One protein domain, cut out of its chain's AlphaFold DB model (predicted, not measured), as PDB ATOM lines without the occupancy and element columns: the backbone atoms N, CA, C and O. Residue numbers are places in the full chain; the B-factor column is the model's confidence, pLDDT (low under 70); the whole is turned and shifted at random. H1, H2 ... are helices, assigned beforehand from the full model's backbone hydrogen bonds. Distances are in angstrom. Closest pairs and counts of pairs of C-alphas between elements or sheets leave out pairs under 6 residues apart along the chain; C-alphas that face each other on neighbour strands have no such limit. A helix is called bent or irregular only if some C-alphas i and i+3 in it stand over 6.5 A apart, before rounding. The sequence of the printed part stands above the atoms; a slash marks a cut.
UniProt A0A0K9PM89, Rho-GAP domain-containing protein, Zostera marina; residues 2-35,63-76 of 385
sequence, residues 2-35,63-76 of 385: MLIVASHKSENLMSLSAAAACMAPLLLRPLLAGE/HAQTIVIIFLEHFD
ATOM      1  N   MET A   2      -0.939   0.885  -0.435       86.19
ATOM      2  CA  MET A   2      -1.604   0.815  -1.757       86.19
ATOM      3  C   MET A   2      -2.614  -0.345  -1.866       86.19
ATOM      4  O   MET A   2      -3.769  -0.109  -2.204       86.19
ATOM      5  N   LEU A   3      -2.218  -1.553  -1.441       84.00
ATOM      6  CA  LEU A   3      -3.094  -2.733  -1.354       84.00
ATOM      7  C   LEU A   3      -4.363  -2.510  -0.524       84.00
ATOM      8  O   LEU A   3      -5.426  -2.955  -0.922       84.00
ATOM      9  N   ILE A   4      -4.269  -1.787   0.598       86.81
ATOM     10  CA  ILE A   4      -5.409  -1.522   1.494       86.81
ATOM     11  C   ILE A   4      -6.457  -0.686   0.749       86.81
ATOM     12  O   ILE A   4      -7.647  -0.978   0.765       86.81
ATOM     13  N   VAL A   5      -6.020   0.342   0.018       85.75
ATOM     14  CA  VAL A   5      -6.935   1.145  -0.805       85.75
ATOM     15  C   VAL A   5      -7.506   0.315  -1.965       85.75
ATOM     16  O   VAL A   5      -8.663   0.504  -2.326       85.75
ATOM     17  N   ALA A   6      -6.750  -0.636  -2.520       85.00
ATOM     18  CA  ALA A   6      -7.257  -1.547  -3.546       85.00
ATOM     19  C   ALA A   6      -8.250  -2.600  -3.003       85.00
ATOM     20  O   ALA A   6      -9.196  -2.947  -3.710       85.00
ATOM     21  N   SER A   7      -8.095  -3.076  -1.760       86.25
ATOM     22  CA  SER A   7      -9.003  -4.059  -1.151       86.25
ATOM     23  C   SER A   7     -10.370  -3.459  -0.809       86.25
ATOM     24  O   SER A   7     -11.389  -4.117  -1.011       86.25
ATOM     25  N   HIS A   8     -10.433  -2.180  -0.418       88.25
ATOM     26  CA  HIS A   8     -11.690  -1.437  -0.203       88.25
ATOM     27  C   HIS A   8     -12.410  -1.021  -1.515       88.25
ATOM     28  O   HIS A   8     -13.114  -0.008  -1.564       88.25
ATOM     29  N   LYS A   9     -12.271  -1.807  -2.595       86.56
ATOM     30  CA  LYS A   9     -12.897  -1.581  -3.917       86.56
ATOM     31  C   LYS A   9     -14.424  -1.431  -3.861       86.56
ATOM     32  O   LYS A   9     -15.002  -0.670  -4.633       86.56
ATOM     33  N   SER A  10     -15.081  -2.150  -2.953       84.50
ATOM     34  CA  SER A  10     -16.528  -2.072  -2.704       84.50
ATOM     35  C   SER A  10     -16.976  -0.749  -2.069       84.50
ATOM     36  O   SER A  10     -18.141  -0.385  -2.200       84.50
ATOM     37  N   GLU A  11     -16.071  -0.034  -1.401       88.81
ATOM     38  CA  GLU A  11     -16.356   1.213  -0.677       88.81
ATOM     39  C   GLU A  11     -15.932   2.450  -1.475       88.81
ATOM     40  O   GLU A  11     -16.650   3.447  -1.498       88.81
ATOM     41  N   ASN A  12     -14.783   2.389  -2.160       85.62
ATOM     42  CA  ASN A  12     -14.286   3.493  -2.989       85.62
ATOM     43  C   ASN A  12     -14.793   3.461  -4.443       85.62
ATOM     44  O   ASN A  12     -14.672   4.467  -5.141       85.62
ATOM     45  N   LEU A  13     -15.369   2.338  -4.891       88.38
ATOM     46  CA  LEU A  13     -15.895   2.110  -6.245       88.38
ATOM     47  C   LEU A  13     -14.851   2.261  -7.376       88.38
ATOM     48  O   LEU A  13     -15.213   2.420  -8.543       88.38
ATOM     49  N   MET A  14     -13.554   2.192  -7.060       88.56
ATOM     50  CA  MET A  14     -12.461   2.375  -8.018       88.56
ATOM     51  C   MET A  14     -12.029   1.049  -8.660       88.56
ATOM     52  O   MET A  14     -11.915   0.013  -8.007       88.56
ATOM     53  N   SER A  15     -11.717   1.072  -9.958       89.50
ATOM     54  CA  SER A  15     -10.982  -0.027 -10.599       89.50
ATOM     55  C   SER A  15      -9.504  -0.008 -10.183       89.50
ATOM     56  O   SER A  15      -8.992   1.031  -9.772       89.50
ATOM     57  N   LEU A  16      -8.790  -1.131 -10.344       86.50
ATOM     58  CA  LEU A  16      -7.343  -1.207 -10.073       86.50
ATOM     59  C   LEU A  16      -6.554  -0.144 -10.857       86.50
ATOM     60  O   LEU A  16      -5.718   0.551 -10.288       86.50
ATOM     61  N   SER A  17      -6.894   0.062 -12.135       89.50
ATOM     62  CA  SER A  17      -6.288   1.104 -12.974       89.50
ATOM     63  C   SER A  17      -6.596   2.527 -12.478       89.50
ATOM     64  O   SER A  17      -5.702   3.373 -12.468       89.50
ATOM     65  N   ALA A  18      -7.816   2.795 -11.992       91.12
ATOM     66  CA  ALA A  18      -8.167   4.091 -11.402       91.12
ATOM     67  C   ALA A  18      -7.452   4.327 -10.058       91.12
ATOM     68  O   ALA A  18      -6.937   5.418  -9.814       91.12
ATOM     69  N   ALA A  19      -7.371   3.304  -9.203       89.69
ATOM     70  CA  ALA A  19      -6.624   3.354  -7.949       89.69
ATOM     71  C   ALA A  19      -5.132   3.630  -8.215       89.69
ATOM     72  O   ALA A  19      -4.548   4.523  -7.598       89.69
ATOM     73  N   ALA A  20      -4.542   2.948  -9.202       91.56
ATOM     74  CA  ALA A  20      -3.173   3.184  -9.646       91.56
ATOM     75  C   ALA A  20      -2.963   4.597 -10.214       91.56
ATOM     76  O   ALA A  20      -1.981   5.246  -9.857       91.56
ATOM     77  N   ALA A  21      -3.893   5.118 -11.023       90.88
ATOM     78  CA  ALA A  21      -3.834   6.488 -11.545       90.88
ATOM     79  C   ALA A  21      -3.817   7.543 -10.422       90.88
ATOM     80  O   ALA A  21      -3.070   8.517 -10.494       90.88
ATOM     81  N   CYS A  22      -4.587   7.334  -9.348       90.50
ATOM     82  CA  CYS A  22      -4.596   8.228  -8.187       90.50
ATOM     83  C   CYS A  22      -3.373   8.067  -7.262       90.50
ATOM     84  O   CYS A  22      -3.055   8.992  -6.513       90.50
ATOM     85  N   MET A  23      -2.668   6.931  -7.310       90.81
ATOM     86  CA  MET A  23      -1.461   6.671  -6.510       90.81
ATOM     87  C   MET A  23      -0.152   7.003  -7.238       90.81
ATOM     88  O   MET A  23       0.822   7.364  -6.580       90.81
ATOM     89  N   ALA A  24      -0.116   6.950  -8.571       91.25
ATOM     90  CA  ALA A  24       1.062   7.280  -9.379       91.25
ATOM     91  C   ALA A  24       1.709   8.646  -9.036       91.25
ATOM     92  O   ALA A  24       2.939   8.700  -8.933       91.25
ATOM     93  N   PRO A  25       0.953   9.731  -8.742       87.88
ATOM     94  CA  PRO A  25       1.537  11.005  -8.315       87.88
ATOM     95  C   PRO A  25       2.338  10.929  -7.009       87.88
ATOM     96  O   PRO A  25       3.186  11.788  -6.779       87.88
ATOM     97  N   LEU A  26       2.099   9.929  -6.149       88.62
ATOM     98  CA  LEU A  26       2.846   9.743  -4.899       88.62
ATOM     99  C   LEU A  26       4.305   9.354  -5.174       88.62
ATOM    100  O   LEU A  26       5.198   9.887  -4.521       88.62
ATOM    101  N   LEU A  27       4.541   8.494  -6.172       87.19
ATOM    102  CA  LEU A  27       5.885   8.065  -6.587       87.19
ATOM    103  C   LEU A  27       6.699   9.212  -7.207       87.19
ATOM    104  O   LEU A  27       7.924   9.209  -7.141       87.19
ATOM    105  N   LEU A  28       6.022  10.212  -7.780       86.44
ATOM    106  CA  LEU A  28       6.655  11.375  -8.409       86.44
ATOM    107  C   LEU A  28       6.900  12.546  -7.441       86.44
ATOM    108  O   LEU A  28       7.537  13.523  -7.831       86.44
ATOM    109  N   ARG A  29       6.437  12.477  -6.181       84.81
ATOM    110  CA  ARG A  29       6.611  13.574  -5.207       84.81
ATOM    111  C   ARG A  29       8.072  13.998  -4.997       84.81
ATOM    112  O   ARG A  29       8.296  15.202  -5.073       84.81
ATOM    113  N   PRO A  30       9.059  13.096  -4.818       80.00
ATOM    114  CA  PRO A  30      10.455  13.506  -4.623       80.00
ATOM    115  C   PRO A  30      11.045  14.229  -5.845       80.00
ATOM    116  O   PRO A  30      11.784  15.201  -5.704       80.00
ATOM    117  N   LEU A  31      10.649  13.817  -7.059       74.06
ATOM    118  CA  LEU A  31      11.038  14.480  -8.310       74.06
ATOM    119  C   LEU A  31      10.442  15.894  -8.406       74.06
ATOM    120  O   LEU A  31      11.136  16.831  -8.789       74.06
ATOM    121  N   LEU A  32       9.169  16.057  -8.028       71.44
ATOM    122  CA  LEU A  32       8.470  17.349  -8.031       71.44
ATOM    123  C   LEU A  32       8.920  18.286  -6.894       71.44
ATOM    124  O   LEU A  32       8.827  19.502  -7.040       71.44
ATOM    125  N   ALA A  33       9.412  17.734  -5.783       78.69
ATOM    126  CA  ALA A  33       9.981  18.482  -4.663       78.69
ATOM    127  C   ALA A  33      11.445  18.912  -4.896       78.69
ATOM    128  O   ALA A  33      11.958  19.749  -4.156       78.69
ATOM    129  N   GLY A  34      12.117  18.363  -5.918       67.62
ATOM    130  CA  GLY A  34      13.546  18.588  -6.165       67.62
ATOM    131  C   GLY A  34      14.472  17.804  -5.225       67.62
ATOM    132  O   GLY A  34      15.649  18.128  -5.118       67.62
ATOM    133  N   GLU A  35      13.956  16.773  -4.552       69.81
ATOM    134  CA  GLU A  35      14.687  15.931  -3.589       69.81
ATOM    135  C   GLU A  35      15.546  14.849  -4.271       69.81
ATOM    136  O   GLU A  35      16.303  14.138  -3.611       69.81
ATOM    137  N   HIS A  63       4.461   5.752 -16.735       92.62
ATOM    138  CA  HIS A  63       5.332   4.735 -16.140       92.62
ATOM    139  C   HIS A  63       5.063   4.527 -14.642       92.62
ATOM    140  O   HIS A  63       5.003   3.382 -14.197       92.62
ATOM    141  N   ALA A  64       4.839   5.596 -13.870       93.38
ATOM    142  CA  ALA A  64       4.460   5.488 -12.462       93.38
ATOM    143  C   ALA A  64       3.109   4.766 -12.284       93.38
ATOM    144  O   ALA A  64       2.984   3.933 -11.388       93.38
ATOM    145  N   GLN A  65       2.129   5.005 -13.164       92.88
ATOM    146  CA  GLN A  65       0.865   4.264 -13.167       92.88
ATOM    147  C   GLN A  65       1.075   2.783 -13.508       92.88
ATOM    148  O   GLN A  65       0.556   1.935 -12.789       92.88
ATOM    149  N   THR A  66       1.877   2.449 -14.529       93.25
ATOM    150  CA  THR A  66       2.232   1.049 -14.842       93.25
ATOM    151  C   THR A  66       2.892   0.348 -13.650       93.25
ATOM    152  O   THR A  66       2.535  -0.786 -13.343       93.25
ATOM    153  N   ILE A  67       3.810   1.019 -12.945       91.62
ATOM    154  CA  ILE A  67       4.478   0.470 -11.754       91.62
ATOM    155  C   ILE A  67       3.463   0.176 -10.639       91.62
ATOM    156  O   ILE A  67       3.511  -0.904 -10.053       91.62
ATOM    157  N   VAL A  68       2.515   1.083 -10.369       92.00
ATOM    158  CA  VAL A  68       1.482   0.827  -9.349       92.00
ATOM    159  C   VAL A  68       0.515  -0.280  -9.781       92.00
ATOM    160  O   VAL A  68       0.146  -1.087  -8.937       92.00
ATOM    161  N   ILE A  69       0.145  -0.382 -11.063       91.31
ATOM    162  CA  ILE A  69      -0.670  -1.507 -11.565       91.31
ATOM    163  C   ILE A  69       0.044  -2.839 -11.290       91.31
ATOM    164  O   ILE A  69      -0.533  -3.715 -10.652       91.31
ATOM    165  N   ILE A  70       1.328  -2.958 -11.649       90.38
ATOM    166  CA  ILE A  70       2.134  -4.164 -11.387       90.38
ATOM    167  C   ILE A  70       2.216  -4.474  -9.880       90.38
ATOM    168  O   ILE A  70       2.049  -5.625  -9.479       90.38
ATOM    169  N   PHE A  71       2.403  -3.461  -9.026       88.94
ATOM    170  CA  PHE A  71       2.404  -3.619  -7.563       88.94
ATOM    171  C   PHE A  71       1.026  -3.896  -6.934       88.94
ATOM    172  O   PHE A  71       0.969  -4.147  -5.732       88.94
ATOM    173  N   LEU A  72      -0.070  -3.850  -7.696       87.94
ATOM    174  CA  LEU A  72      -1.408  -4.243  -7.236       87.94
ATOM    175  C   LEU A  72      -1.873  -5.577  -7.843       87.94
ATOM    176  O   LEU A  72      -2.629  -6.295  -7.200       87.94
ATOM    177  N   GLU A  73      -1.421  -5.922  -9.051       89.00
ATOM    178  CA  GLU A  73      -1.782  -7.168  -9.749       89.00
ATOM    179  C   GLU A  73      -0.835  -8.336  -9.442       89.00
ATOM    180  O   GLU A  73      -1.217  -9.497  -9.593       89.00
ATOM    181  N   HIS A  74       0.413  -8.056  -9.054       86.56
ATOM    182  CA  HIS A  74       1.462  -9.063  -8.851       86.56
ATOM    183  C   HIS A  74       2.186  -8.921  -7.504       86.56
ATOM    184  O   HIS A  74       3.293  -9.432  -7.370       86.56
ATOM    185  N   PHE A  75       1.596  -8.249  -6.508       83.69
ATOM    186  CA  PHE A  75       2.250  -8.012  -5.214       83.69
ATOM    187  C   PHE A  75       2.783  -9.301  -4.579       83.69
ATOM    188  O   PHE A  75       3.982  -9.417  -4.341       83.69
ATOM    189  N   ASP A  76       1.909 -10.289  -4.394       79.00
ATOM    190  CA  ASP A  76       2.250 -11.557  -3.745       79.00
ATOM    191  C   ASP A  76       3.343 -12.282  -4.546       79.00
ATOM    192  O   ASP A  76       4.356 -12.709  -4.007       79.00
TER     193      ASP A  76
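AT A GLANCE: This is residues 2 to 35 and 63 to 76 of the 385 residues of the protein "Rho-GAP domain-containing protein" of Zostera marina (UniProt A0A0K9PM89). A long helix, H3, runs through the middle of an elongated model; H5 crosses it at a steep angle and packs on it, while the short helix H1 packs beside the Leu 16 end of H3. H2 is a single short turn at one far end of the model, between H1 and H3 along the chain, and at the other far end residues 29 to 35, of which 29 to 33 belong to H4, stick out beyond H3 as a free arm. The printed part has 48 residues with five named helices, in the order H1, H2, H3, H4, H5, and no named strand, and its class is all helix. It is only just compact, close to loose, with a radius of gyration of the C-alphas of 11.5 A, and the C-alphas span 36 by 21 by 15 A.

IN THESE COORDINATES: The printed part begins with H1, residues 2 to 7, whose first C-alpha, that of Met 2, is at (-1.604, 0.815, -1.757); from first to last C-alpha it measures 8.9 A. H2, residues 9 to 12, is a short helix of 5.3 A. H3, residues 16 to 27, is the longest helix by residues, with 12, and covers 16.5 A from C-alpha 16 at (-7.343, -1.207, -10.073) to C-alpha 27 at (5.885, 8.065, -6.587). H3 is irregular, but only just: C-alphas 22 and 25 are 6.7 A apart, and its line is a rough one. H4, residues 29 to 33, measures 6.0 A. After the cut comes H5, residues 63 to 73, which measures 15.3 A and ends with C-alpha 73 at (-1.782, -7.168, -9.749).

HOW THE PARTS SIT: H1 touches H3 with 4 pairs of C-alphas within 8 A, the closest being those of Ala 6 and Leu 16, 6.5 A apart. The two run opposite ways at a shallow tilt of 20 degrees. H1 only just touches H5, with 3 pairs of C-alphas within 8 A; the closest are those of Leu 3 and Leu 72, 6.3 A apart. H1 and H5 run the same way at a steep tilt of 48 degrees. H2 touches no helix: it meets H1 only through their link, it is only just apart from H3, with the closest C-alphas 8.3 A from each other, and it is apart from H4 and H5. H3 and H5 touch with 17 pairs of C-alphas within 8 A, and the closest, those of Ala 24 and Gln 65, are 4.8 A apart. H3 and H5 stand 7.8 A from centre to centre and run opposite ways at a steep tilt of 53 degrees. H4 meets H3 only through their link, and it is apart from H1, H2 and H5. In H1, H4 and H5 every O i to N i+4 pair is within hydrogen-bond range; in H3 5 of 8 are, and H2 is too short for such a pair.

THE WHOLE: The two C-alphas farthest apart, those of Ser 10 and Gly 34, are 36.7 A from each other, while the first and last printed C-alphas, those of Met 2 and Asp 76, are 13.1 A apart. Residues 36 to 62 are not printed, and C-alphas 35 and 63 are 19.2 A apart across this cut, which falls in the link from H4 to H5. The links from H1 to H2, from H2 to H3 and from H3 to H4 are tight. The mean pLDDT of the printed part is 86.6, and residues 34 to 35 are under 70.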